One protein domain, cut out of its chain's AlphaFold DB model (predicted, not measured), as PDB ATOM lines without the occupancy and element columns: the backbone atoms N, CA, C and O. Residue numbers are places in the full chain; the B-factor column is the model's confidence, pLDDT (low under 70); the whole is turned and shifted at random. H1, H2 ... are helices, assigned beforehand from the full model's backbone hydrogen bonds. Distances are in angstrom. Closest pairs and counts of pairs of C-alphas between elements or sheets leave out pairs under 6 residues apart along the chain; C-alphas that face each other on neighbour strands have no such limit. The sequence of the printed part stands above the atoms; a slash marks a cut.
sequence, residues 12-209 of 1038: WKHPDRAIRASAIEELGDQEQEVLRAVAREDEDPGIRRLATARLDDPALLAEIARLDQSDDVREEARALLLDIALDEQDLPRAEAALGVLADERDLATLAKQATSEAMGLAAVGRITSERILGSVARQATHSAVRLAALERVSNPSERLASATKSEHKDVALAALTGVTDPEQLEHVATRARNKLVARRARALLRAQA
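This is residues 12 to 209 of the 1038 residues of the protein "DUF349 domain-containing protein" of Luteitalea sp (UniProt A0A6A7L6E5). This is a rod made of a chain wound in stacked turns, a short solenoid of helices running to and fro. H1, H3, H5, H7, H9, H11 and H13 make one row along the rod, and H2, H4, H6, H8, H10, H12 and H14 make the other. The printed part has 198 residues with fourteen named helices, H1 to H14 in that order, and no named strand; the class is all helix. It is loose, with a radius of gyration of the C-alphas of 22.6 A, and spans 80 by 28 by 22 A.

Start at H1, residues 17 to 25, which is close to but not clearly touching H2, residues 32 to 41; their closest C-alphas, of Ile 24 and Leu 35, are 7.6 A apart. H3, residues 45 to 52, forms a helical hairpin with H2, and touches H1 at the C-alphas of Ala 21 and Ile 47, the closest, 6.0 A apart. Next come H4, residues 58 to 67, H5, residues 71 to 86, H6, residues 91 to 100, H7, residues 104 to 113, and H8, residues 117 to 126: an up and down bundle, each helix running against the one before. Look at H5, the hub, which touches H3, H4, H6 and H7. It touches H6 with residues 81 to 86 alone, at a steep tilt of 40 degrees; the closest C-alphas, of Ala 85 and Ala 94, are 4.1 A apart. Farther on, H9, residues 130 to 137, and H10, residues 143 to 151, form a hairpin, their closest C-alphas, of Ala 137 and Arg 146, 3.9 A apart. H9 touches H7, with the closest C-alphas, of Lys 112 and Val 136, 5.9 A apart. H11, residues 156 to 165, touches H9, and forms a hairpin with H12, residues 169 to 174. H13, residues 182 to 191, and H14, residues 195 to 208, form the last hairpin, at a shallow tilt of 25 degrees, opposite ways; their closest C-alphas, of Ala 189 and Ala 198, are 4.1 A apart. H12 and H13 are apart. Every O i to N i+4 pair is within hydrogen-bond range in H1, H2, H3, H5, H6 and H9 to H14; in H4, H7 and H8 it is 5 of 6 each.

Find C-alpha 17 at (-12.288, 26.798, -5.229), where H1 begins. H5 runs 22.7 A from C-alpha 71 at (-3.031, 23.233, -21.590) to C-alpha 86. H14 runs 20.2 A and ends at C-alpha 208, at (-2.853, 13.058, -76.609).

The two C-alphas farthest apart, of Pro 15 and Ala 209, are 80.5 A apart. The printed part has no cut. No link is long; H1 to H2 and H12 to H13 are short, the others tight. Mean pLDDT of the printed part is 91.1, and residues 208 to 209 are under 70.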
ATOM      1  N   TRP A  12     -15.677  35.632  -5.728       86.31
ATOM      2  CA  TRP A  12     -14.677  35.215  -6.717       86.31
ATOM      3  C   TRP A  12     -13.211  35.364  -6.260       86.31
ATOM      4  O   TRP A  12     -12.323  34.875  -6.941       86.31
ATOM      5  N   LYS A  13     -12.927  35.971  -5.096       87.81
ATOM      6  CA  LYS A  13     -11.604  35.943  -4.427       87.81
ATOM      7  C   LYS A  13     -11.573  35.037  -3.185       87.81
ATOM      8  O   LYS A  13     -10.662  35.141  -2.364       87.81
ATOM      9  N   HIS A  14     -12.571  34.171  -3.001       89.31
ATOM     10  CA  HIS A  14     -12.650  33.303  -1.825       89.31
ATOM     11  C   HIS A  14     -11.592  32.172  -1.861       89.31
ATOM     12  O   HIS A  14     -11.348  31.609  -2.929       89.31
ATOM     13  N   PRO A  15     -10.976  31.773  -0.726       85.38
ATOM     14  CA  PRO A  15      -9.960  30.712  -0.718       85.38
ATOM     15  C   PRO A  15     -10.457  29.351  -1.233       85.38
ATOM     16  O   PRO A  15      -9.694  28.611  -1.849       85.38
ATOM     17  N   ASP A  16     -11.732  29.028  -1.006       87.69
ATOM     18  CA  ASP A  16     -12.355  27.802  -1.515       87.69
ATOM     19  C   ASP A  16     -12.675  27.911  -3.015       87.69
ATOM     20  O   ASP A  16     -13.475  28.752  -3.435       87.69
ATOM     21  N   ARG A  17     -12.079  27.003  -3.792       93.31
ATOM     22  CA  ARG A  17     -12.288  26.798  -5.229       93.31
ATOM     23  C   ARG A  17     -13.764  26.634  -5.600       93.31
ATOM     24  O   ARG A  17     -14.192  27.211  -6.591       93.31
ATOM     25  N   ALA A  18     -14.552  25.889  -4.821       90.50
ATOM     26  CA  ALA A  18     -15.963  25.650  -5.136       90.50
ATOM     27  C   ALA A  18     -16.790  26.947  -5.073       90.50
ATOM     28  O   ALA A  18     -17.654  27.184  -5.914       90.50
ATOM     29  N   ILE A  19     -16.467  27.824  -4.118       89.50
ATOM     30  CA  ILE A  19     -17.114  29.135  -3.970       89.50
ATOM     31  C   ILE A  19     -16.654  30.108  -5.066       89.50
ATOM     32  O   ILE A  19     -17.466  30.922  -5.502       89.50
ATOM     33  N   ARG A  20     -15.408  30.006  -5.561       93.06
ATOM     34  CA  ARG A  20     -14.971  30.768  -6.745       93.06
ATOM     35  C   ARG A  20     -15.676  30.305  -8.019       93.06
ATOM     36  O   ARG A  20     -16.171  31.154  -8.747       93.06
ATOM     37  N   ALA A  21     -15.785  28.994  -8.247       92.06
ATOM     38  CA  ALA A  21     -16.475  28.431  -9.412       92.06
ATOM     39  C   ALA A  21     -17.938  28.900  -9.481       92.06
ATOM     40  O   ALA A  21     -18.317  29.558 -10.445       92.06
ATOM     41  N   SER A  22     -18.714  28.690  -8.408       90.56
ATOM     42  CA  SER A  22     -20.107  29.163  -8.348       90.56
ATOM     43  C   SER A  22     -20.212  30.688  -8.463       90.56
ATOM     44  O   SER A  22     -21.165  31.183  -9.050       90.56
ATOM     45  N   ALA A  23     -19.242  31.455  -7.950       90.50
ATOM     46  CA  ALA A  23     -19.249  32.904  -8.129       90.50
ATOM     47  C   ALA A  23     -19.067  33.322  -9.596       90.50
ATOM     48  O   ALA A  23     -19.658  34.315  -9.991       90.50
ATOM     49  N   ILE A  24     -18.278  32.588 -10.389       92.00
ATOM     50  CA  ILE A  24     -18.013  32.870 -11.815       92.00
ATOM     51  C   ILE A  24     -19.169  32.405 -12.706       92.00
ATOM     52  O   ILE A  24     -19.475  33.050 -13.707       92.00
ATOM     53  N   GLU A  25     -19.844  31.323 -12.322       89.81
ATOM     54  CA  GLU A  25     -21.115  30.897 -12.920       89.81
ATOM     55  C   GLU A  25     -22.228  31.932 -12.656       89.81
ATOM     56  O   GLU A  25     -23.035  32.200 -13.540       89.81
ATOM     57  N   GLU A  26     -22.235  32.570 -11.478       89.19
ATOM     58  CA  GLU A  26     -23.196  33.618 -11.096       89.19
ATOM     59  C   GLU A  26     -22.938  35.008 -11.720       89.19
ATOM     60  O   GLU A  26     -23.845  35.840 -11.679       89.19
ATOM     61  N   LEU A  27     -21.750  35.292 -12.280       87.25
ATOM     62  CA  LEU A  27     -21.446  36.609 -12.876       87.25
ATOM     63  C   LEU A  27     -22.358  36.919 -14.074       87.25
ATOM     64  O   LEU A  27     -22.665  36.042 -14.886       87.25
ATOM     65  N   GLY A  28     -22.740  38.184 -14.233       80.25
ATOM     66  CA  GLY A  28     -23.444  38.673 -15.420       80.25
ATOM     67  C   GLY A  28     -22.494  39.002 -16.574       80.25
ATOM     68  O   GLY A  28     -21.330  39.337 -16.363       80.25
ATOM     69  N   ASP A  29     -22.998  39.000 -17.810       74.69
ATOM     70  CA  ASP A  29     -22.175  39.254 -19.010       74.69
ATOM     71  C   ASP A  29     -21.637  40.700 -19.101       74.69
ATOM     72  O   ASP A  29     -20.781  40.999 -19.928       74.69
ATOM     73  N   GLN A  30     -22.100  41.597 -18.220       77.31
ATOM     74  CA  GLN A  30     -21.558  42.949 -18.034       77.31
ATOM     75  C   GLN A  30     -20.317  42.989 -17.119       77.31
ATOM     76  O   GLN A  30     -19.603  43.988 -17.100       77.31
ATOM     77  N   GLU A  31     -20.017  41.922 -16.372       87.19
ATOM     78  CA  GLU A  31     -18.931  41.878 -15.376       87.19
ATOM     79  C   GLU A  31     -17.589  41.406 -15.973       87.19
ATOM     80  O   GLU A  31     -16.745  40.822 -15.291       87.19
ATOM     81  N   GLN A  32     -17.358  41.692 -17.259       89.06
ATOM     82  CA  GLN A  32     -16.182  41.241 -18.011       89.06
ATOM     83  C   GLN A  32     -14.848  41.658 -17.375       89.06
ATOM     84  O   GLN A  32     -13.893  40.892 -17.422       89.06
ATOM     85  N   GLU A  33     -14.749  42.810 -16.702       89.44
ATOM     86  CA  GLU A  33     -13.522  43.175 -15.967       89.44
ATOM     87  C   GLU A  33     -13.155  42.168 -14.861       89.44
ATOM     88  O   GLU A  33     -11.973  41.914 -14.623       89.44
ATOM     89  N   VAL A  34     -14.151  41.542 -14.222       90.88
ATOM     90  CA  VAL A  34     -13.936  40.485 -13.225       90.88
ATOM     91  C   VAL A  34     -13.452  39.207 -13.905       90.88
ATOM     92  O   VAL A  34     -12.466  38.621 -13.459       90.88
ATOM     93  N   LEU A  35     -14.092  38.804 -15.008       93.00
ATOM     94  CA  LEU A  35     -13.690  37.629 -15.787       93.00
ATOM     95  C   LEU A  35     -12.255  37.779 -16.321       93.00
ATOM     96  O   LEU A  35     -11.447  36.869 -16.148       93.00
ATOM     97  N   ARG A  36     -11.895  38.953 -16.861       93.62
ATOM     98  CA  ARG A  36     -10.537  39.286 -17.334       93.62
ATOM     99  C   ARG A  36      -9.486  39.201 -16.223       93.62
ATOM    100  O   ARG A  36      -8.371  38.749 -16.478       93.62
ATOM    101  N   ALA A  37      -9.824  39.613 -14.998       91.88
ATOM    102  CA  ALA A  37      -8.932  39.488 -13.846       91.88
ATOM    103  C   ALA A  37      -8.765  38.021 -13.413       91.88
ATOM    104  O   ALA A  37      -7.642  37.546 -13.272       91.88
ATOM    105  N   VAL A  38      -9.866  37.277 -13.254       92.88
ATOM    106  CA  VAL A  38      -9.833  35.864 -12.836       92.88
ATOM    107  C   VAL A  38      -9.101  34.991 -13.859       92.88
ATOM    108  O   VAL A  38      -8.247  34.199 -13.471       92.88
ATOM    109  N   ALA A  39      -9.376  35.169 -15.154       93.06
ATOM    110  CA  ALA A  39      -8.760  34.398 -16.235       93.06
ATOM    111  C   ALA A  39      -7.242  34.631 -16.380       93.06
ATOM    112  O   ALA A  39      -6.554  33.769 -16.919       93.06
ATOM    113  N   ARG A  40      -6.705  35.754 -15.876       91.75
ATOM    114  CA  ARG A  40      -5.255  36.020 -15.808       91.75
ATOM    115  C   ARG A  40      -4.613  35.628 -14.472       91.75
ATOM    116  O   ARG A  40      -3.464  35.193 -14.471       91.75
ATOM    117  N   GLU A  41      -5.298  35.838 -13.345       90.69
ATOM    118  CA  GLU A  41      -4.660  35.882 -12.016       90.69
ATOM    119  C   GLU A  41      -5.013  34.724 -11.063       90.69
ATOM    120  O   GLU A  41      -4.334  34.582 -10.045       90.69
ATOM    121  N   ASP A  42      -6.042  33.903 -11.318       93.56
ATOM    122  CA  ASP A  42      -6.412  32.843 -10.361       93.56
ATOM    123  C   ASP A  42      -5.399  31.686 -10.333       93.56
ATOM    124  O   ASP A  42      -4.940  31.203 -11.368       93.56
ATOM    125  N   GLU A  43      -5.079  31.194  -9.136       91.56
ATOM    126  CA  GLU A  43      -4.132  30.092  -8.940       91.56
ATOM    127  C   GLU A  43      -4.642  28.760  -9.532       91.56
ATOM    128  O   GLU A  43      -3.843  27.962 -10.029       91.56
ATOM    129  N   ASP A  44      -5.959  28.510  -9.528       93.12
ATOM    130  CA  ASP A  44      -6.540  27.250 -10.008       93.12
ATOM    131  C   ASP A  44      -6.825  27.295 -11.523       93.12
ATOM    132  O   ASP A  44      -7.615  28.126 -11.981       93.12
ATOM    133  N   PRO A  45      -6.257  26.379 -12.331       93.81
ATOM    134  CA  PRO A  45      -6.455  26.395 -13.777       93.81
ATOM    135  C   PRO A  45      -7.901  26.089 -14.182       93.81
ATOM    136  O   PRO A  45      -8.355  26.591 -15.202       93.81
ATOM    137  N   GLY A  46      -8.665  25.333 -13.384       93.25
ATOM    138  CA  GLY A  46     -10.088  25.116 -13.655       93.25
ATOM    139  C   GLY A  46     -10.918  26.384 -13.448       93.25
ATOM    140  O   GLY A  46     -11.850  26.632 -14.207       93.25
ATOM    141  N   ILE A  47     -10.544  27.218 -12.475       95.31
ATOM    142  CA  ILE A  47     -11.142  28.542 -12.265       95.31
ATOM    143  C   ILE A  47     -10.774  29.500 -13.404       95.31
ATOM    144  O   ILE A  47     -11.669  30.139 -13.961       95.31
ATOM    145  N   ARG A  48      -9.499  29.544 -13.825       95.31
ATOM    146  CA  ARG A  48      -9.103  30.328 -15.009       95.31
ATOM    147  C   ARG A  48      -9.833  29.868 -16.267       95.31
ATOM    148  O   ARG A  48     -10.275  30.716 -17.036       95.31
ATOM    149  N   ARG A  49     -10.044  28.558 -16.449       95.94
ATOM    150  CA  ARG A  49     -10.796  28.006 -17.586       95.94
ATOM    151  C   ARG A  49     -12.271  28.421 -17.579       95.94
ATOM    152  O   ARG A  49     -12.753  28.910 -18.592       95.94
ATOM    153  N   LEU A  50     -12.953  28.319 -16.433       93.94
ATOM    154  CA  LEU A  50     -14.347  28.769 -16.278       93.94
ATOM    155  C   LEU A  50     -14.521  30.268 -16.561       93.94
ATOM    156  O   LEU A  50     -15.514  30.662 -17.165       93.94
ATOM    157  N   ALA A  51     -13.558  31.104 -16.158       93.50
ATOM    158  CA  ALA A  51     -13.572  32.526 -16.502       93.50
ATOM    159  C   ALA A  51     -13.263  32.766 -17.992       93.50
ATOM    160  O   ALA A  51     -13.935  33.567 -18.634       93.50
ATOM    161  N   THR A  52     -12.290  32.035 -18.551       95.12
ATOM    162  CA  THR A  52     -11.886  32.102 -19.968       95.12
ATOM    163  C   THR A  52     -13.048  31.778 -20.904       95.12
ATOM    164  O   THR A  52     -13.289  32.531 -21.841       95.12
ATOM    165  N   ALA A  53     -13.823  30.733 -20.597       93.00
ATOM    166  CA  ALA A  53     -15.000  30.304 -21.359       93.00
ATOM    167  C   ALA A  53     -16.151  31.339 -21.409       93.00
ATOM    168  O   ALA A  53     -17.145  31.115 -22.096       93.00
ATOM    169  N   ARG A  54     -16.042  32.461 -20.680       92.06
ATOM    170  CA  ARG A  54     -17.022  33.561 -20.660       92.06
ATOM    171  C   ARG A  54     -16.450  34.919 -21.091       92.06
ATOM    172  O   ARG A  54     -17.162  35.922 -21.012       92.06
ATOM    173  N   LEU A  55     -15.190  34.976 -21.533       92.25
ATOM    174  CA  LEU A  55     -14.569  36.216 -22.002       92.25
ATOM    175  C   LEU A  55     -15.135  36.671 -23.350       92.25
ATOM    176  O   LEU A  55     -15.315  35.881 -24.275       92.25
ATOM    177  N   ASP A  56     -15.344  37.977 -23.484       89.12
ATOM    178  CA  ASP A  56     -15.755  38.615 -24.736       89.12
ATOM    179  C   ASP A  56     -14.575  39.004 -25.657       89.12
ATOM    180  O   ASP A  56     -14.732  39.010 -26.881       89.12
ATOM    181  N   ASP A  57     -13.424  39.319 -25.054       91.56
ATOM    182  CA  ASP A  57     -12.237  39.980 -25.614       91.56
ATOM    183  C   ASP A  57     -11.308  39.022 -26.400       91.56
ATOM    184  O   ASP A  57     -10.581  38.225 -25.791       91.56
ATOM    185  N   PRO A  58     -11.239  39.129 -27.745       93.31
ATOM    186  CA  PRO A  58     -10.377  38.266 -28.549       93.31
ATOM    187  C   PRO A  58      -8.879  38.511 -28.318       93.31
ATOM    188  O   PRO A  58      -8.079  37.578 -28.407       93.31
ATOM    189  N   ALA A  59      -8.468  39.745 -28.009       92.12
ATOM    190  CA  ALA A  59      -7.058  40.068 -27.806       92.12
ATOM    191  C   ALA A  59      -6.524  39.413 -26.524       92.12
ATOM    192  O   ALA A  59      -5.422  38.857 -26.537       92.12
ATOM    193  N   LEU A  60      -7.328  39.404 -25.454       93.62
ATOM    194  CA  LEU A  60      -7.021  38.654 -24.238       93.62
ATOM    195  C   LEU A  60      -7.049  37.139 -24.474       93.62
ATOM    196  O   LEU A  60      -6.126  36.444 -24.050       93.62
ATOM    197  N   LEU A  61      -8.055  36.608 -25.172       94.75
ATOM    198  CA  LEU A  61      -8.106  35.172 -25.464       94.75
ATOM    199  C   LEU A  61      -6.861  34.705 -26.241       94.75
ATOM    200  O   LEU A  61      -6.308  33.649 -25.942       94.75
ATOM    201  N   ALA A  62      -6.335  35.521 -27.161       92.31
ATOM    202  CA  ALA A  62      -5.112  35.215 -27.912       92.31
ATOM    203  C   ALA A  62      -3.804  35.381 -27.111       92.31
ATOM    204  O   ALA A  62      -2.752  34.875 -27.529       92.31
ATOM    205  N   GLU A  63      -3.851  36.084 -25.977       93.25
ATOM    206  CA  GLU A  63      -2.799  36.100 -24.962       93.25
ATOM    207  C   GLU A  63      -2.857  34.812 -24.125       93.25
ATOM    208  O   GLU A  63      -1.859  34.095 -24.040       93.25
ATOM    209  N   ILE A  64      -4.035  34.465 -23.591       94.19
ATOM    210  CA  ILE A  64      -4.272  33.258 -22.778       94.19
ATOM    211  C   ILE A  64      -3.902  31.994 -23.569       94.19
ATOM    212  O   ILE A  64      -3.062  31.218 -23.115       94.19
ATOM    213  N   ALA A  65      -4.405  31.851 -24.802       92.94
ATOM    214  CA  ALA A  65      -4.109  30.762 -25.747       92.94
ATOM    215  C   ALA A  65      -2.611  30.553 -26.059       92.94
ATOM    216  O   ALA A  65      -2.227  29.533 -26.644       92.94
ATOM    217  N   ARG A  66      -1.760  31.522 -25.701       91.75
ATOM    218  CA  ARG A  66      -0.314  31.533 -25.945       91.75
ATOM    219  C   ARG A  66       0.517  31.439 -24.665       91.75
ATOM    220  O   ARG A  66       1.609  30.879 -24.721       91.75
ATOM    221  N   LEU A  67       0.041  32.013 -23.558       93.56
ATOM    222  CA  LEU A  67       0.837  32.254 -22.349       93.56
ATOM    223  C   LEU A  67       0.346  31.515 -21.094       93.56
ATOM    224  O   LEU A  67       1.113  31.444 -20.132       93.56
ATOM    225  N   ASP A  68      -0.872  30.955 -21.063       95.31
ATOM    226  CA  ASP A  68      -1.329  30.235 -19.866       95.31
ATOM    227  C   ASP A  68      -0.539  28.934 -19.640       95.31
ATOM    228  O   ASP A  68      -0.256  28.157 -20.558       95.31
ATOM    229  N   GLN A  69      -0.190  28.680 -18.380       92.69
ATOM    230  CA  GLN A  69       0.589  27.518 -17.954       92.69
ATOM    231  C   GLN A  69      -0.177  26.189 -18.088       92.69
ATOM    232  O   GLN A  69       0.444  25.130 -18.067       92.69
ATOM    233  N   SER A  70      -1.508  26.225 -18.207       95.44
ATOM    234  CA  SER A  70      -2.379  25.058 -18.298       95.44
ATOM    235  C   SER A  70      -2.894  24.845 -19.718       95.44
ATOM    236  O   SER A  70      -3.539  25.710 -20.306       95.44
ATOM    237  N   ASP A  71      -2.634  23.652 -20.246       94.19
ATOM    238  CA  ASP A  71      -3.031  23.233 -21.590       94.19
ATOM    239  C   ASP A  71      -4.550  23.332 -21.789       94.19
ATOM    240  O   ASP A  71      -4.986  23.981 -22.737       94.19
ATOM    241  N   ASP A  72      -5.349  22.829 -20.840       93.62
ATOM    242  CA  ASP A  72      -6.808  22.990 -20.798       93.62
ATOM    243  C   ASP A  72      -7.267  24.449 -20.993       93.62
ATOM    244  O   ASP A  72      -8.231  24.702 -21.712       93.62
ATOM    245  N   VAL A  73      -6.597  25.415 -20.351       95.38
ATOM    246  CA  VAL A  73      -6.960  26.843 -20.426       95.38
ATOM    247  C   VAL A  73      -6.591  27.430 -21.788       95.38
ATOM    248  O   VAL A  73      -7.349  28.226 -22.343       95.38
ATOM    249  N   ARG A  74      -5.457  27.010 -22.367       94.12
ATOM    250  CA  ARG A  74      -5.052  27.444 -23.711       94.12
ATOM    251  C   ARG A  74      -5.969  26.891 -24.800       94.12
ATOM    252  O   ARG A  74      -6.275  27.624 -25.736       94.12
ATOM    253  N   GLU A  75      -6.412  25.641 -24.684       92.94
ATOM    254  CA  GLU A  75      -7.339  25.031 -25.646       92.94
ATOM    255  C   GLU A  75      -8.753  25.629 -25.537       92.94
ATOM    256  O   GLU A  75      -9.347  25.938 -26.566       92.94
ATOM    257  N   GLU A  76      -9.260  25.904 -24.326       94.88
ATOM    258  CA  GLU A  76     -10.538  26.621 -24.128       94.88
ATOM    259  C   GLU A  76     -10.490  28.027 -24.769       94.88
ATOM    260  O   GLU A  76     -11.403  28.422 -25.494       94.88
ATOM    261  N   ALA A  77      -9.381  28.761 -24.595       94.69
ATOM    262  CA  ALA A  77      -9.189  30.073 -25.221       94.69
ATOM    263  C   ALA A  77      -9.089  30.016 -26.760       94.69
ATOM    264  O   ALA A  77      -9.526  30.944 -27.442       94.69
ATOM    265  N   ARG A  78      -8.524  28.935 -27.320       93.31
ATOM    266  CA  ARG A  78      -8.468  28.686 -28.774       93.31
ATOM    267  C   ARG A  78      -9.839  28.359 -29.352       93.31
ATOM    268  O   ARG A  78     -10.201  28.924 -30.381       93.31
ATOM    269  N   ALA A  79     -10.592  27.485 -28.683       92.94
ATOM    270  CA  ALA A  79     -11.945  27.120 -29.084       92.94
ATOM    271  C   ALA A  79     -12.850  28.359 -29.115       92.94
ATOM    272  O   ALA A  79     -13.428  28.662 -30.156       92.94
ATOM    273  N   LEU A  80     -12.865  29.150 -28.035       94.56
ATOM    274  CA  LEU A  80     -13.696  30.351 -27.964       94.56
ATOM    275  C   LEU A  80     -13.290  31.425 -28.994       94.56
ATOM    276  O   LEU A  80     -14.154  32.115 -29.525       94.56
ATOM    277  N   LEU A  81     -12.002  31.546 -29.344       94.25
ATOM    278  CA  LEU A  81     -11.564  32.409 -30.454       94.25
ATOM    279  C   LEU A  81     -12.089  31.958 -31.818       94.25
ATOM    280  O   LEU A  81     -12.433  32.801 -32.646       94.25
ATOM    281  N   LEU A  82     -12.106  30.649 -32.071       94.50
ATOM    282  CA  LEU A  82     -12.634  30.091 -33.310       94.50
ATOM    283  C   LEU A  82     -14.157  30.264 -33.378       94.50
ATOM    284  O   LEU A  82     -14.660  30.680 -34.418       94.50
ATOM    285  N   ASP A  83     -14.863  30.038 -32.270       93.81
ATOM    286  CA  ASP A  83     -16.310  30.240 -32.174       93.81
ATOM    287  C   ASP A  83     -16.691  31.721 -32.353       93.81
ATOM    288  O   ASP A  83     -17.582  32.023 -33.141       93.81
ATOM    289  N   ILE A  84     -15.970  32.669 -31.733       93.56
ATOM    290  CA  ILE A  84     -16.182  34.117 -31.951       93.56
ATOM    291  C   ILE A  84     -15.894  34.520 -33.409       93.56
ATOM    292  O   ILE A  84     -16.562  35.400 -33.944       93.56
ATOM    293  N   ALA A  85     -14.920  33.891 -34.074       93.00
ATOM    294  CA  ALA A  85     -14.645  34.155 -35.488       93.00
ATOM    295  C   ALA A  85     -15.676  33.514 -36.445       93.00
ATOM    296  O   ALA A  85     -15.742  33.914 -37.607       93.00
ATOM    297  N   LEU A  86     -16.455  32.532 -35.975       92.94
ATOM    298  CA  LEU A  86     -17.548  31.878 -36.707       92.94
ATOM    299  C   LEU A  86     -18.921  32.521 -36.436       92.94
ATOM    300  O   LEU A  86     -19.793  32.458 -37.303       92.94
ATOM    301  N   ASP A  87     -19.126  33.144 -35.271       90.62
ATOM    302  CA  ASP A  87     -20.357  33.868 -34.934       90.62
ATOM    303  C   ASP A  87     -20.357  35.296 -35.508       90.62
ATOM    304  O   ASP A  87     -20.181  36.303 -34.821       90.62
ATOM    305  N   GLU A  88     -20.581  35.379 -36.818       86.06
ATOM    306  CA  GLU A  88     -20.557  36.622 -37.599       86.06
ATOM    307  C   GLU A  88     -21.742  37.582 -37.320       86.06
ATOM    308  O   GLU A  88     -21.951  38.542 -38.064       86.06
ATOM    309  N   GLN A  89     -22.511  37.366 -36.242       87.50
ATOM    310  CA  GLN A  89     -23.514  38.322 -35.751       87.50
ATOM    311  C   GLN A  89     -22.884  39.660 -35.319       87.50
ATOM    312  O   GLN A  89     -23.508  40.710 -35.479       87.50
ATOM    313  N   ASP A  90     -21.649  39.632 -34.809       88.88
ATOM    314  CA  ASP A  90     -20.846  40.808 -34.453       88.88
ATOM    315  C   ASP A  90     -19.585  40.851 -35.333       88.88
ATOM    316  O   ASP A  90     -18.488  40.461 -34.926       88.88
ATOM    317  N   LEU A  91     -19.759  41.277 -36.590       87.69
ATOM    318  CA  LEU A  91     -18.704  41.232 -37.609       87.69
ATOM    319  C   LEU A  91     -17.385  41.917 -37.177       87.69
ATOM    320  O   LEU A  91     -16.344  41.290 -37.357       87.69
ATOM    321  N   PRO A  92     -17.360  43.118 -36.553       91.31
ATOM    322  CA  PRO A  92     -16.115  43.713 -36.053       91.31
ATOM    323  C   PRO A  92     -15.381  42.848 -35.016       91.31
ATOM    324  O   PRO A  92     -14.149  42.830 -34.975       91.31
ATOM    325  N   ARG A  93     -16.120  42.113 -34.176       90.81
ATOM    326  CA  ARG A  93     -15.555  41.211 -33.163       90.81
ATOM    327  C   ARG A  93     -15.073  39.893 -33.776       90.81
ATOM    328  O   ARG A  93     -14.002  39.415 -33.397       90.81
ATOM    329  N   ALA A  94     -15.790  39.364 -34.765       92.62
ATOM    330  CA  ALA A  94     -15.359  38.211 -35.555       92.62
ATOM    331  C   ALA A  94     -14.088  38.528 -36.374       92.62
ATOM    332  O   ALA A  94     -13.125  37.755 -36.352       92.62
ATOM    333  N   GLU A  95     -14.019  39.705 -37.010       92.69
ATOM    334  CA  GLU A  95     -12.818  40.218 -37.687       92.69
ATOM    335  C   GLU A  95     -11.640  40.385 -36.712       92.69
ATOM    336  O   GLU A  95     -10.512  40.007 -37.039       92.69
ATOM    337  N   ALA A  96     -11.880  40.887 -35.495       91.81
ATOM    338  CA  ALA A  96     -10.850  40.990 -34.460       91.81
ATOM    339  C   ALA A  96     -10.324  39.611 -34.013       91.81
ATOM    340  O   ALA A  96      -9.110  39.440 -33.876       91.81
ATOM    341  N   ALA A  97     -11.205  38.616 -33.850       93.38
ATOM    342  CA  ALA A  97     -10.831  37.238 -33.526       93.38
ATOM    343  C   ALA A  97     -10.014  36.575 -34.651       93.38
ATOM    344  O   ALA A  97      -8.918  36.065 -34.402       93.38
ATOM    345  N   LEU A  98     -10.458  36.687 -35.908       93.44
ATOM    346  CA  LEU A  98      -9.669  36.309 -37.089       93.44
ATOM    347  C   LEU A  98      -8.316  37.043 -37.136       93.44
ATOM    348  O   LEU A  98      -7.292  36.453 -37.493       93.44
ATOM    349  N   GLY A  99      -8.286  38.314 -36.733       91.81
ATOM    350  CA  GLY A  99      -7.079  39.127 -36.613       91.81
ATOM    351  C   GLY A  99      -6.004  38.491 -35.727       91.81
ATOM    352  O   GLY A  99      -4.816  38.554 -36.068       91.81
ATOM    353  N   VAL A 100      -6.400  37.805 -34.653       93.69
ATOM    354  CA  VAL A 100      -5.489  37.214 -33.658       93.69
ATOM    355  C   VAL A 100      -5.334  35.687 -33.739       93.69
ATOM    356  O   VAL A 100      -4.354  35.168 -33.202       93.69
ATOM    357  N   LEU A 101      -6.216  34.969 -34.449       91.12
ATOM    358  CA  LEU A 101      -6.111  33.519 -34.681       91.12
ATOM    359  C   LEU A 101      -4.766  33.141 -35.330       91.12
ATOM    360  O   LEU A 101      -4.430  33.595 -36.430       91.12
ATOM    361  N   ALA A 102      -3.989  32.305 -34.638       85.12
ATOM    362  CA  ALA A 102      -2.599  31.996 -34.990       85.12
ATOM    363  C   ALA A 102      -2.375  30.573 -35.531       85.12
ATOM    364  O   ALA A 102      -1.331  30.320 -36.133       85.12
ATOM    365  N   ASP A 103      -3.309  29.640 -35.323       89.94
ATOM    366  CA  ASP A 103      -3.172  28.263 -35.806       89.94
ATOM    367  C   ASP A 103      -3.752  28.110 -37.216       89.94
ATOM    368  O   ASP A 103      -4.902  28.467 -37.482       89.94
ATOM    369  N   GLU A 104      -2.978  27.528 -38.134       93.44
ATOM    370  CA  GLU A 104      -3.459  27.264 -39.493       93.44
ATOM    371  C   GLU A 104      -4.593  26.232 -39.535       93.44
ATOM    372  O   GLU A 104      -5.324  26.180 -40.523       93.44
ATOM    373  N   ARG A 105      -4.761  25.406 -38.494       93.88
ATOM    374  CA  ARG A 105      -5.892  24.472 -38.396       93.88
ATOM    375  C   ARG A 105      -7.195  25.211 -38.130       93.88
ATOM    376  O   ARG A 105      -8.181  24.931 -38.803       93.88
ATOM    377  N   ASP A 106      -7.168  26.171 -37.215       93.94
ATOM    378  CA  ASP A 106      -8.346  26.927 -36.789       93.94
ATOM    379  C   ASP A 106      -8.752  27.906 -37.896       93.94
ATOM    380  O   ASP A 106      -9.904  27.912 -38.331       93.94
ATOM    381  N   LEU A 107      -7.770  28.591 -38.501       95.06
ATOM    382  CA  LEU A 107      -7.954  29.366 -39.735       95.06
ATOM    383  C   LEU A 107      -8.530  28.515 -40.881       95.06
ATOM    384  O   LEU A 107      -9.328  29.013 -41.669       95.06
ATOM    385  N   ALA A 108      -8.173  27.231 -40.984       95.50
ATOM    386  CA  ALA A 108      -8.719  26.330 -42.000       95.50
ATOM    387  C   ALA A 108     -10.082  25.725 -41.653       95.50
ATOM    388  O   ALA A 108     -10.752  25.221 -42.554       95.50
ATOM    389  N   THR A 109     -10.490  25.744 -40.387       96.12
ATOM    390  CA  THR A 109     -11.858  25.422 -39.965       96.12
ATOM    391  C   THR A 109     -12.762  26.609 -40.276       96.12
ATOM    392  O   THR A 109     -13.724  26.450 -41.029       96.12
ATOM    393  N   LEU A 110     -12.356  27.814 -39.862       95.62
ATOM    394  CA  LEU A 110     -12.991  29.084 -40.213       95.62
ATOM    395  C   LEU A 110     -13.146  29.248 -41.733       95.62
ATOM    396  O   LEU A 110     -14.257  29.402 -42.229       95.62
ATOM    397  N   ALA A 111     -12.069  29.069 -42.504       95.62
ATOM    398  CA  ALA A 111     -12.106  29.128 -43.967       95.62
ATOM    399  C   ALA A 111     -13.026  28.086 -44.636       95.62
ATOM    400  O   ALA A 111     -13.308  28.205 -45.827       95.62
ATOM    401  N   LYS A 112     -13.473  27.046 -43.921       95.56
ATOM    402  CA  LYS A 112     -14.431  26.058 -44.443       95.56
ATOM    403  C   LYS A 112     -15.868  26.302 -44.003       95.56
ATOM    404  O   LYS A 112     -16.767  25.880 -44.726       95.56
ATOM    405  N   GLN A 113     -16.057  26.891 -42.824       95.06
ATOM    406  CA  GLN A 113     -17.336  26.964 -42.113       95.06
ATOM    407  C   GLN A 113     -17.916  28.379 -42.015       95.06
ATOM    408  O   GLN A 113     -19.099  28.493 -41.707       95.06
ATOM    409  N   ALA A 114     -17.129  29.421 -42.309       93.19
ATOM    410  CA  ALA A 114     -17.607  30.799 -42.386       93.19
ATOM    411  C   ALA A 114     -18.855  30.925 -43.278       93.19
ATOM    412  O   ALA A 114     -19.013  30.215 -44.281       93.19
ATOM    413  N   THR A 115     -19.721  31.848 -42.876       91.94
ATOM    414  CA  THR A 115     -20.982  32.217 -43.522       91.94
ATOM    415  C   THR A 115     -20.824  33.430 -44.443       91.94
ATOM    416  O   THR A 115     -21.561  33.547 -45.427       91.94
ATOM    417  N   SER A 116     -19.833  34.295 -44.185       91.31
ATOM    418  CA  SER A 116     -19.344  35.280 -45.150       91.31
ATOM    419  C   SER A 116     -18.174  34.749 -45.971       91.31
ATOM    420  O   SER A 116     -17.156  34.265 -45.465       91.31
ATOM    421  N   GLU A 117     -18.268  34.980 -47.279       94.00
ATOM    422  CA  GLU A 117     -17.172  34.773 -48.219       94.00
ATOM    423  C   GLU A 117     -15.941  35.628 -47.864       94.00
ATOM    424  O   GLU A 117     -14.812  35.175 -48.047       94.00
ATOM    425  N   ALA A 118     -16.136  36.826 -47.294       92.56
ATOM    426  CA  ALA A 118     -15.043  37.721 -46.909       92.56
ATOM    427  C   ALA A 118     -14.217  37.162 -45.737       92.56
ATOM    428  O   ALA A 118     -12.988  37.120 -45.825       92.56
ATOM    429  N   MET A 119     -14.880  36.655 -44.690       93.94
ATOM    430  CA  MET A 119     -14.222  35.999 -43.552       93.94
ATOM    431  C   MET A 119     -13.459  34.748 -44.001       93.94
ATOM    432  O   MET A 119     -12.291  34.564 -43.647       93.94
ATOM    433  N   GLY A 120     -14.068  33.930 -44.867       94.44
ATOM    434  CA  GLY A 120     -13.405  32.763 -45.450       94.44
ATOM    435  C   GLY A 120     -12.177  33.115 -46.304       94.44
ATOM    436  O   GLY A 120     -11.136  32.468 -46.180       94.44
ATOM    437  N   LEU A 121     -12.257  34.164 -47.134       96.06
ATOM    438  CA  LEU A 121     -11.137  34.643 -47.956       96.06
ATOM    439  C   LEU A 121     -10.000  35.215 -47.099       96.06
ATOM    440  O   LEU A 121      -8.833  34.903 -47.343       96.06
ATOM    441  N   ALA A 122     -10.319  36.005 -46.073       93.81
ATOM    442  CA  ALA A 122      -9.329  36.577 -45.164       93.81
ATOM    443  C   ALA A 122      -8.630  35.497 -44.310       93.81
ATOM    444  O   ALA A 122      -7.411  35.558 -44.114       93.81
ATOM    445  N   ALA A 123      -9.353  34.447 -43.901       95.12
ATOM    446  CA  ALA A 123      -8.767  33.260 -43.280       95.12
ATOM    447  C   ALA A 123      -7.835  32.496 -44.245       95.12
ATOM    448  O   ALA A 123      -6.690  32.209 -43.888       95.12
ATOM    449  N   VAL A 124      -8.253  32.255 -45.500       96.31
ATOM    450  CA  VAL A 124      -7.382  31.690 -46.558       96.31
ATOM    451  C   VAL A 124      -6.143  32.548 -46.799       96.31
ATOM    452  O   VAL A 124      -5.068  32.000 -47.038       96.31
ATOM    453  N   GLY A 125      -6.251  33.874 -46.690       94.00
ATOM    454  CA  GLY A 125      -5.129  34.808 -46.784       94.00
ATOM    455  C   GLY A 125      -3.980  34.480 -45.821       94.00
ATOM    456  O   GLY A 125      -2.813  34.575 -46.207       94.00
ATOM    457  N   ARG A 126      -4.292  34.005 -44.610       94.88
ATOM    458  CA  ARG A 126      -3.317  33.750 -43.533       94.88
ATOM    459  C   ARG A 126      -2.697  32.347 -43.544       94.88
ATOM    460  O   ARG A 126      -1.633  32.170 -42.962       94.88
ATOM    461  N   ILE A 127      -3.314  31.363 -44.201       95.50
ATOM    462  CA  ILE A 127      -2.795  29.982 -44.252       95.50
ATOM    463  C   ILE A 127      -1.600  29.906 -45.219       95.50
ATOM    464  O   ILE A 127      -1.689  30.353 -46.364       95.50
ATOM    465  N   THR A 128      -0.491  29.304 -44.787       93.56
ATOM    466  CA  THR A 128       0.713  29.072 -45.605       93.56
ATOM    467  C   THR A 128       0.884  27.613 -46.030       93.56
ATOM    468  O   THR A 128       1.410  27.360 -47.114       93.56
ATOM    469  N   SER A 129       0.413  26.632 -45.248       94.75
ATOM    470  CA  SER A 129       0.571  25.219 -45.599       94.75
ATOM    471  C   SER A 129      -0.306  24.811 -46.787       94.75
ATOM    472  O   SER A 129      -1.527  24.686 -46.675       94.75
ATOM    473  N   GLU A 130       0.321  24.478 -47.918       93.88
ATOM    474  CA  GLU A 130      -0.371  23.995 -49.123       93.88
ATOM    475  C   GLU A 130      -1.241  22.748 -48.887       93.88
ATOM    476  O   GLU A 130      -2.288  22.588 -49.511       93.88
ATOM    477  N   ARG A 131      -0.862  21.878 -47.941       94.50
ATOM    478  CA  ARG A 131      -1.668  20.711 -47.537       94.50
ATOM    479  C   ARG A 131      -2.989  21.132 -46.879       94.50
ATOM    480  O   ARG A 131      -4.011  20.455 -47.017       94.50
ATOM    481  N   ILE A 132      -2.965  22.242 -46.143       95.88
ATOM    482  CA  ILE A 132      -4.131  22.815 -45.471       95.88
ATOM    483  C   ILE A 132      -4.973  23.602 -46.483       95.88
ATOM    484  O   ILE A 132      -6.172  23.343 -46.575       95.88
ATOM    485  N   LEU A 133      -4.356  24.438 -47.325       95.38
ATOM    486  CA  LEU A 133      -5.018  25.117 -48.451       95.38
ATOM    487  C   LEU A 133      -5.729  24.119 -49.382       95.38
ATOM    488  O   LEU A 133      -6.909  24.288 -49.681       95.38
ATOM    489  N   GLY A 134      -5.080  23.004 -49.734       92.81
ATOM    490  CA  GLY A 134      -5.703  21.911 -50.485       92.81
ATOM    491  C   GLY A 134      -6.907  21.298 -49.759       92.81
ATOM    492  O   GLY A 134      -7.901  20.945 -50.392       92.81
ATOM    493  N   SER A 135      -6.876  21.207 -48.425       95.06
ATOM    494  CA  SER A 135      -8.035  20.776 -47.635       95.06
ATOM    495  C   SER A 135      -9.176  21.795 -47.638       95.06
ATOM    496  O   SER A 135     -10.324  21.363 -47.633       95.06
ATOM    497  N   VAL A 136      -8.892  23.100 -47.639       95.62
ATOM    498  CA  VAL A 136      -9.910  24.165 -47.737       95.62
ATOM    499  C   VAL A 136     -10.534  24.168 -49.134       95.62
ATOM    500  O   VAL A 136     -11.752  24.062 -49.256       95.62
ATOM    501  N   ALA A 137      -9.712  24.140 -50.189       94.62
ATOM    502  CA  ALA A 137     -10.151  24.053 -51.583       94.62
ATOM    503  C   ALA A 137     -11.117  22.881 -51.843       94.62
ATOM    504  O   ALA A 137     -12.051  22.995 -52.631       94.62
ATOM    505  N   ARG A 138     -10.930  21.748 -51.156       93.38
ATOM    506  CA  ARG A 138     -11.789  20.558 -51.284       93.38
ATOM    507  C   ARG A 138     -13.065  20.575 -50.433       93.38
ATOM    508  O   ARG A 138     -13.862  19.657 -50.606       93.38
ATOM    509  N   GLN A 139     -13.230  21.512 -49.492       94.06
ATOM    510  CA  GLN A 139     -14.242  21.399 -48.421       94.06
ATOM    511  C   GLN A 139     -14.993  22.688 -48.052       94.06
ATOM    512  O   GLN A 139     -15.995  22.585 -47.350       94.06
ATOM    513  N   ALA A 140     -14.532  23.879 -48.447       95.38
ATOM    514  CA  ALA A 140     -15.170  25.124 -48.015       95.38
ATOM    515  C   ALA A 140     -16.542  25.366 -48.659       95.38
ATOM    516  O   ALA A 140     -16.769  25.002 -49.815       95.38
ATOM    517  N   THR A 141     -17.441  26.021 -47.922       92.25
ATOM    518  CA  THR A 141     -18.795  26.423 -48.349       92.25
ATOM    519  C   THR A 141     -18.788  27.307 -49.603       92.25
ATOM    520  O   THR A 141     -19.415  26.973 -50.616       92.25
ATOM    521  N   HIS A 142     -18.034  28.405 -49.571       94.38
ATOM    522  CA  HIS A 142     -18.009  29.440 -50.609       94.38
ATOM    523  C   HIS A 142     -17.120  29.086 -51.811       94.38
ATOM    524  O   HIS A 142     -16.046  28.501 -51.669       94.38
ATOM    525  N   SER A 143     -17.561  29.457 -53.020       93.94
ATOM    526  CA  SER A 143     -16.833  29.145 -54.261       93.94
ATOM    527  C   SER A 143     -15.533  29.942 -54.392       93.94
ATOM    528  O   SER A 143     -14.491  29.338 -54.654       93.94
ATOM    529  N   ALA A 144     -15.557  31.252 -54.115       94.50
ATOM    530  CA  ALA A 144     -14.351  32.078 -54.175       94.50
ATOM    531  C   ALA A 144     -13.291  31.607 -53.168       94.50
ATOM    532  O   ALA A 144     -12.125  31.466 -53.528       94.50
ATOM    533  N   VAL A 145     -13.698  31.261 -51.940       96.06
ATOM    534  CA  VAL A 145     -12.797  30.739 -50.894       96.06
ATOM    535  C   VAL A 145     -12.117  29.442 -51.335       96.06
ATOM    536  O   VAL A 145     -10.902  29.298 -51.179       96.06
ATOM    537  N   ARG A 146     -12.860  28.505 -51.947       95.62
ATOM    538  CA  ARG A 146     -12.261  27.269 -52.472       95.62
ATOM    539  C   ARG A 146     -11.273  27.528 -53.616       95.62
ATOM    540  O   ARG A 146     -10.254  26.840 -53.691       95.62
ATOM    541  N   LEU A 147     -11.575  28.472 -54.510       95.19
ATOM    542  CA  LEU A 147     -10.724  28.797 -55.660       95.19
ATOM    543  C   LEU A 147      -9.456  29.550 -55.234       95.19
ATOM    544  O   LEU A 147      -8.366  29.101 -55.577       95.19
ATOM    545  N   ALA A 148      -9.566  30.578 -54.391       95.25
ATOM    546  CA  ALA A 148      -8.419  31.295 -53.827       95.25
ATOM    547  C   ALA A 148      -7.489  30.366 -53.016       95.25
ATOM    548  O   ALA A 148      -6.264  30.494 -53.061       95.25
ATOM    549  N   ALA A 149      -8.054  29.375 -52.312       95.56
ATOM    550  CA  ALA A 149      -7.262  28.340 -51.654       95.56
ATOM    551  C   ALA A 149      -6.539  27.424 -52.661       95.56
ATOM    552  O   ALA A 149      -5.396  27.040 -52.417       95.56
ATOM    553  N   LEU A 150      -7.167  27.083 -53.794       94.69
ATOM    554  CA  LEU A 150      -6.567  26.246 -54.839       94.69
ATOM    555  C   LEU A 150      -5.456  26.967 -55.616       94.69
ATOM    556  O   LEU A 150      -4.432  26.350 -55.900       94.69
ATOM    557  N   GLU A 151      -5.640  28.245 -55.955       93.88
ATOM    558  CA  GLU A 151      -4.650  29.060 -56.677       93.88
ATOM    559  C   GLU A 151      -3.302  29.092 -55.945       93.88
ATOM    560  O   GLU A 151      -2.243  28.999 -56.566       93.88
ATOM    561  N   ARG A 152      -3.348  29.124 -54.607       94.19
ATOM    562  CA  ARG A 152      -2.172  29.091 -53.730       94.19
ATOM    563  C   ARG A 152      -1.542  27.702 -53.549       94.19
ATOM    564  O   ARG A 152      -0.432  27.622 -53.029       94.19
ATOM    565  N   VAL A 153      -2.192  26.616 -53.980       92.88
ATOM    566  CA  VAL A 153      -1.602  25.263 -53.994       92.88
ATOM    567  C   VAL A 153      -0.809  25.077 -55.283       92.88
ATOM    568  O   VAL A 153      -1.384  24.857 -56.352       92.88
ATOM    569  N   SER A 154       0.515  25.133 -55.180       88.50
ATOM    570  CA  SER A 154       1.471  24.919 -56.272       88.50
ATOM    571  C   SER A 154       1.917  23.459 -56.398       88.50
ATOM    572  O   SER A 154       2.222  23.002 -57.499       88.50
ATOM    573  N   ASN A 155       1.926  22.706 -55.296       89.38
ATOM    574  CA  ASN A 155       2.345  21.312 -55.223       89.38
ATOM    575  C   ASN A 155       1.460  20.417 -56.120       89.38
ATOM    576  O   ASN A 155       0.261  20.269 -55.841       89.38
ATOM    577  N   PRO A 156       2.033  19.750 -57.147       86.75
ATOM    578  CA  PRO A 156       1.276  18.907 -58.069       86.75
ATOM    579  C   PRO A 156       0.465  17.809 -57.376       86.75
ATOM    580  O   PRO A 156      -0.651  17.522 -57.798       86.75
ATOM    581  N   SER A 157       0.967  17.231 -56.278       89.31
ATOM    582  CA  SER A 157       0.276  16.141 -55.574       89.31
ATOM    583  C   SER A 157      -0.993  16.603 -54.843       89.31
ATOM    584  O   SER A 157      -2.004  15.899 -54.864       89.31
ATOM    585  N   GLU A 158      -0.992  17.806 -54.260       90.88
ATOM    586  CA  GLU A 158      -2.178  18.390 -53.620       90.88
ATOM    587  C   GLU A 158      -3.162  18.958 -54.652       90.88
ATOM    588  O   GLU A 158      -4.377  18.817 -54.485       90.88
ATOM    589  N   ARG A 159      -2.664  19.503 -55.771       90.56
ATOM    590  CA  ARG A 159      -3.498  19.931 -56.904       90.56
ATOM    591  C   ARG A 159      -4.200  18.724 -57.559       90.56
ATOM    592  O   ARG A 159      -5.423  18.736 -57.697       90.56
ATOM    593  N   LEU A 160      -3.485  17.623 -57.809       89.94
ATOM    594  CA  LEU A 160      -4.043  16.339 -58.267       89.94
ATOM    595  C   LEU A 160      -5.032  15.738 -57.249       89.94
ATOM    596  O   LEU A 160      -6.086  15.215 -57.624       89.94
ATOM    597  N   ALA A 161      -4.740  15.845 -55.947       90.38
ATOM    598  CA  ALA A 161      -5.665  15.437 -54.890       90.38
ATOM    599  C   ALA A 161      -6.954  16.278 -54.883       90.38
ATOM    600  O   ALA A 161      -8.018  15.742 -54.581       90.38
ATOM    601  N   SER A 162      -6.901  17.559 -55.255       91.69
ATOM    602  CA  SER A 162      -8.089  18.405 -55.430       91.69
ATOM    603  C   SER A 162      -8.870  18.074 -56.705       91.69
ATOM    604  O   SER A 162     -10.092  17.958 -56.631       91.69
ATOM    605  N   ALA A 163      -8.199  17.803 -57.830       90.56
ATOM    606  CA  ALA A 163      -8.843  17.343 -59.068       90.56
ATOM    607  C   ALA A 163      -9.560  15.985 -58.909       90.56
ATOM    608  O   ALA A 163     -10.591  15.738 -59.534       90.56
ATOM    609  N   THR A 164      -9.034  15.098 -58.055       92.31
ATOM    610  CA  THR A 164      -9.617  13.768 -57.805       92.31
ATOM    611  C   THR A 164     -10.648  13.736 -56.676       92.31
ATOM    612  O   THR A 164     -11.702  13.114 -56.828       92.31
ATOM    613  N   LYS A 165     -10.356  14.358 -55.527       92.50
ATOM    614  CA  LYS A 165     -11.144  14.187 -54.291       92.50
ATOM    615  C   LYS A 165     -12.193  15.277 -54.066       92.50
ATOM    616  O   LYS A 165     -13.063  15.058 -53.230       92.50
ATOM    617  N   SER A 166     -12.127  16.414 -54.764       90.56
ATOM    618  CA  SER A 166     -13.176  17.437 -54.668       90.56
ATOM    619  C   SER A 166     -14.448  16.990 -55.392       90.56
ATOM    620  O   SER A 166     -14.406  16.421 -56.485       90.56
ATOM    621  N   GLU A 167     -15.593  17.271 -54.781       88.94
ATOM    622  CA  GLU A 167     -16.911  17.066 -55.392       88.94
ATOM    623  C   GLU A 167     -17.383  18.331 -56.127       88.94
ATOM    624  O   GLU A 167     -18.102  18.243 -57.128       88.94
ATOM    625  N   HIS A 168     -16.886  19.502 -55.712       91.06
ATOM    626  CA  HIS A 168     -17.212  20.800 -56.295       91.06
ATOM    627  C   HIS A 168     -16.600  20.952 -57.703       91.06
ATOM    628  O   HIS A 168     -15.390  20.822 -57.908       91.06
ATOM    629  N   LYS A 169     -17.469  21.197 -58.696       90.56
ATOM    630  CA  LYS A 169     -17.148  21.236 -60.139       90.56
ATOM    631  C   LYS A 169     -16.118  22.311 -60.491       90.56
ATOM    632  O   LYS A 169     -15.256  22.065 -61.325       90.56
ATOM    633  N   ASP A 170     -16.262  23.489 -59.897       90.25
ATOM    634  CA  ASP A 170     -15.394  24.658 -60.053       90.25
ATOM    635  C   ASP A 170     -13.929  24.309 -59.737       90.25
ATOM    636  O   ASP A 170     -13.078  24.320 -60.626       90.25
ATOM    637  N   VAL A 171     -13.662  23.879 -58.504       92.00
ATOM    638  CA  VAL A 171     -12.328  23.517 -58.007       92.00
ATOM    639  C   VAL A 171     -11.760  22.331 -58.765       92.00
ATOM    640  O   VAL A 171     -10.597  22.336 -59.148       92.00
ATOM    641  N   ALA A 172     -12.567  21.292 -58.981       90.56
ATOM    642  CA  ALA A 172     -12.085  20.052 -59.571       90.56
ATOM    643  C   ALA A 172     -11.755  20.205 -61.073       90.56
ATOM    644  O   ALA A 172     -10.890  19.493 -61.580       90.56
ATOM    645  N   LEU A 173     -12.386  21.158 -61.779       90.44
ATOM    646  CA  LEU A 173     -11.980  21.559 -63.133       90.44
ATOM    647  C   LEU A 173     -10.769  22.500 -63.121       90.44
ATOM    648  O   LEU A 173      -9.852  22.281 -63.908       90.44
ATOM    649  N   ALA A 174     -10.725  23.496 -62.228       91.19
ATOM    650  CA  ALA A 174      -9.573  24.390 -62.088       91.19
ATOM    651  C   ALA A 174      -8.289  23.603 -61.748       91.19
ATOM    652  O   ALA A 174      -7.249  23.793 -62.372       91.19
ATOM    653  N   ALA A 175      -8.383  22.615 -60.859       90.94
ATOM    654  CA  ALA A 175      -7.277  21.744 -60.466       90.94
ATOM    655  C   ALA A 175      -6.823  20.761 -61.566       90.94
ATOM    656  O   ALA A 175      -5.734  20.199 -61.464       90.94
ATOM    657  N   LEU A 176      -7.640  20.550 -62.605       90.00
ATOM    658  CA  LEU A 176      -7.279  19.790 -63.806       90.00
ATOM    659  C   LEU A 176      -6.565  20.672 -64.856       90.00
ATOM    660  O   LEU A 176      -5.925  20.147 -65.766       90.00
ATOM    661  N   THR A 177      -6.640  22.004 -64.754       86.88
ATOM    662  CA  THR A 177      -5.890  22.889 -65.659       86.88
ATOM    663  C   THR A 177      -4.383  22.777 -65.405       86.88
ATOM    664  O   THR A 177      -3.933  22.639 -64.269       86.88
ATOM    665  N   GLY A 178      -3.593  22.770 -66.482       76.19
ATOM    666  CA  GLY A 178      -2.145  22.540 -66.425       76.19
ATOM    667  C   GLY A 178      -1.707  21.079 -66.238       76.19
ATOM    668  O   GLY A 178      -0.519  20.805 -66.372       76.19
ATOM    669  N   VAL A 179      -2.617  20.125 -65.991       84.44
ATOM    670  CA  VAL A 179      -2.266  18.693 -65.955       84.44
ATOM    671  C   VAL A 179      -2.132  18.175 -67.391       84.44
ATOM    672  O   VAL A 179      -3.129  17.980 -68.086       84.44
ATOM    673  N   THR A 180      -0.894  17.977 -67.844       81.94
ATOM    674  CA  THR A 180      -0.560  17.490 -69.198       81.94
ATOM    675  C   THR A 180       0.041  16.084 -69.221       81.94
ATOM    676  O   THR A 180       0.132  15.490 -70.291       81.94
ATOM    677  N   ASP A 181       0.432  15.542 -68.070       87.94
ATOM    678  CA  ASP A 181       0.977  14.188 -67.935       87.94
ATOM    679  C   ASP A 181      -0.132  13.129 -68.143       87.94
ATOM    680  O   ASP A 181      -1.136  13.165 -67.419       87.94
ATOM    681  N   PRO A 182       0.015  12.190 -69.102       85.19
ATOM    682  CA  PRO A 182      -0.989  11.166 -69.365       85.19
ATOM    683  C   PRO A 182      -1.234  10.225 -68.173       85.19
ATOM    684  O   PRO A 182      -2.382   9.837 -67.966       85.19
ATOM    685  N   GLU A 183      -0.238   9.900 -67.341       87.12
ATOM    686  CA  GLU A 183      -0.460   9.030 -66.172       87.12
ATOM    687  C   GLU A 183      -1.333   9.735 -65.120       87.12
ATOM    688  O   GLU A 183      -2.273   9.157 -64.564       87.12
ATOM    689  N   GLN A 184      -1.092  11.031 -64.901       89.25
ATOM    690  CA  GLN A 184      -1.920  11.863 -64.024       89.25
ATOM    691  C   GLN A 184      -3.326  12.078 -64.597       89.25
ATOM    692  O   GLN A 184      -4.311  12.023 -63.855       89.25
ATOM    693  N   LEU A 185      -3.451  12.270 -65.914       89.69
ATOM    694  CA  LEU A 185      -4.748  12.370 -66.580       89.69
ATOM    695  C   LEU A 185      -5.531  11.052 -66.516       89.69
ATOM    696  O   LEU A 185      -6.744  11.101 -66.311       89.69
ATOM    697  N   GLU A 186      -4.885   9.886 -66.609       89.50
ATOM    698  CA  GLU A 186      -5.538   8.587 -66.394       89.50
ATOM    699  C   GLU A 186      -5.961   8.401 -64.931       89.50
ATOM    700  O   GLU A 186      -7.087   7.971 -64.647       89.50
ATOM    701  N   HIS A 187      -5.123   8.825 -63.984       91.44
ATOM    702  CA  HIS A 187      -5.472   8.826 -62.567       91.44
ATOM    703  C   HIS A 187      -6.717   9.690 -62.286       91.44
ATOM    704  O   HIS A 187      -7.643   9.239 -61.608       91.44
ATOM    705  N   VAL A 188      -6.819  10.893 -62.864       89.31
ATOM    706  CA  VAL A 188      -8.028  11.737 -62.757       89.31
ATOM    707  C   VAL A 188      -9.216  11.119 -63.508       89.31
ATOM    708  O   VAL A 188     -10.324  11.060 -62.973       89.31
ATOM    709  N   ALA A 189      -9.001  10.594 -64.717       89.00
ATOM    710  CA  ALA A 189     -10.026   9.946 -65.537       89.00
ATOM    711  C   ALA A 189     -10.672   8.721 -64.870       89.00
ATOM    712  O   ALA A 189     -11.822   8.398 -65.193       89.00
ATOM    713  N   THR A 190      -9.957   8.042 -63.969       90.94
ATOM    714  CA  THR A 190     -10.413   6.835 -63.263       90.94
ATOM    715  C   THR A 190     -10.840   7.091 -61.814       90.94
ATOM    716  O   THR A 190     -11.772   6.434 -61.351       90.94
ATOM    717  N   ARG A 191     -10.206   8.030 -61.092       91.88
ATOM    718  CA  ARG A 191     -10.426   8.250 -59.645       91.88
ATOM    719  C   ARG A 191     -11.224   9.501 -59.274       91.88
ATOM    720  O   ARG A 191     -11.592   9.620 -58.106       91.88
ATOM    721  N   ALA A 192     -11.491  10.434 -60.193       90.94
ATOM    722  CA  ALA A 192     -12.175  11.677 -59.829       90.94
ATOM    723  C   ALA A 192     -13.641  11.467 -59.414       90.94
ATOM    724  O   ALA A 192     -14.431  10.890 -60.165       90.94
ATOM    725  N   ARG A 193     -14.023  12.006 -58.244       89.69
ATOM    726  CA  ARG A 193     -15.417  11.987 -57.752       89.69
ATOM    727  C   ARG A 193     -16.366  12.726 -58.701       89.69
ATOM    728  O   ARG A 193     -17.491  12.282 -58.931       89.69
ATOM    729  N   ASN A 194     -15.915  13.836 -59.286       90.56
ATOM    730  CA  ASN A 194     -16.732  14.632 -60.194       90.56
ATOM    731  C   ASN A 194     -16.728  14.063 -61.632       90.56
ATOM    732  O   ASN A 194     -15.724  14.103 -62.349       90.56
ATOM    733  N   LYS A 195     -17.895  13.586 -62.089       88.06
ATOM    734  CA  LYS A 195     -18.085  12.945 -63.408       88.06
ATOM    735  C   LYS A 195     -17.682  13.825 -64.602       88.06
ATOM    736  O   LYS A 195     -17.256  13.289 -65.627       88.06
ATOM    737  N   LEU A 196     -17.805  15.154 -64.503       88.38
ATOM    738  CA  LEU A 196     -17.421  16.072 -65.587       88.38
ATOM    739  C   LEU A 196     -15.899  16.186 -65.719       88.38
ATOM    740  O   LEU A 196     -15.386  16.230 -66.835       88.38
ATOM    741  N   VAL A 197     -15.184  16.165 -64.593       90.62
ATOM    742  CA  VAL A 197     -13.717  16.212 -64.535       90.62
ATOM    743  C   VAL A 197     -13.131  14.918 -65.092       90.62
ATOM    744  O   VAL A 197     -12.301  14.969 -65.997       90.62
ATOM    745  N   ALA A 198     -13.658  13.763 -64.673       88.19
ATOM    746  CA  ALA A 198     -13.287  12.467 -65.246       88.19
ATOM    747  C   ALA A 198     -13.521  12.418 -66.772       88.19
ATOM    748  O   ALA A 198     -12.667  11.946 -67.521       88.19
ATOM    749  N   ARG A 199     -14.649  12.958 -67.263       88.44
ATOM    750  CA  ARG A 199     -14.934  13.090 -68.707       88.44
ATOM    751  C   ARG A 199     -13.954  14.036 -69.415       88.44
ATOM    752  O   ARG A 199     -13.545  13.729 -70.533       88.44
ATOM    753  N   ARG A 200     -13.573  15.163 -68.803       88.06
ATOM    754  CA  ARG A 200     -12.616  16.122 -69.383       88.06
ATOM    755  C   ARG A 200     -11.206  15.536 -69.448       88.06
ATOM    756  O   ARG A 200     -10.584  15.652 -70.496       88.06
ATOM    757  N   ALA A 201     -10.755  14.830 -68.411       88.12
ATOM    758  CA  ALA A 201      -9.474  14.122 -68.410       88.12
ATOM    759  C   ALA A 201      -9.408  13.041 -69.509       88.12
ATOM    760  O   ALA A 201      -8.452  13.005 -70.276       88.12
ATOM    761  N   ARG A 202     -10.475  12.244 -69.700       87.38
ATOM    762  CA  ARG A 202     -10.575  11.287 -70.828       87.38
ATOM    763  C   ARG A 202     -10.541  11.960 -72.202       87.38
ATOM    764  O   ARG A 202     -10.014  11.381 -73.146       87.38
ATOM    765  N   ALA A 203     -11.101  13.163 -72.330       85.12
ATOM    766  CA  ALA A 203     -11.030  13.931 -73.573       85.12
ATOM    767  C   ALA A 203      -9.612  14.467 -73.844       85.12
ATOM    768  O   ALA A 203      -9.193  14.466 -74.996       85.12
ATOM    769  N   LEU A 204      -8.871  14.867 -72.802       85.75
ATOM    770  CA  LEU A 204      -7.462  15.258 -72.908       85.75
ATOM    771  C   LEU A 204      -6.583  14.059 -73.305       85.75
ATOM    772  O   LEU A 204      -5.872  14.150 -74.299       85.75
ATOM    773  N   LEU A 205      -6.730  12.905 -72.641       85.00
ATOM    774  CA  LEU A 205      -6.053  11.653 -73.024       85.00
ATOM    775  C   LEU A 205      -6.316  11.266 -74.483       85.00
ATOM    776  O   LEU A 205      -5.393  10.941 -75.223       85.00
ATOM    777  N   ARG A 206      -7.576  11.339 -74.930       79.50
ATOM    778  CA  ARG A 206      -7.940  11.021 -76.319       79.50
ATOM    779  C   ARG A 206      -7.359  12.015 -77.334       79.50
ATOM    780  O   ARG A 206      -7.182  11.636 -78.485       79.50
ATOM    781  N   ALA A 207      -7.064  13.248 -76.925       75.25
ATOM    782  CA  ALA A 207      -6.369  14.238 -77.749       75.25
ATOM    783  C   ALA A 207      -4.832  14.091 -77.718       75.25
ATOM    784  O   ALA A 207      -4.160  14.632 -78.588       75.25
ATOM    785  N   GLN A 208      -4.284  13.368 -76.734       69.62
ATOM    786  CA  GLN A 208      -2.853  13.058 -76.609       69.62
ATOM    787  C   GLN A 208      -2.460  11.702 -77.211       69.62
ATOM    788  O   GLN A 208      -1.279  11.457 -77.448       69.62
ATOM    789  N   ALA A 209      -3.425  10.813 -77.457       55.75
ATOM    790  CA  ALA A 209      -3.171   9.552 -78.141       55.75
ATOM    791  C   ALA A 209      -2.656   9.809 -79.577       55.75
ATOM    792  O   ALA A 209      -3.279  10.587 -80.306       55.75
TER     793      ALA A 209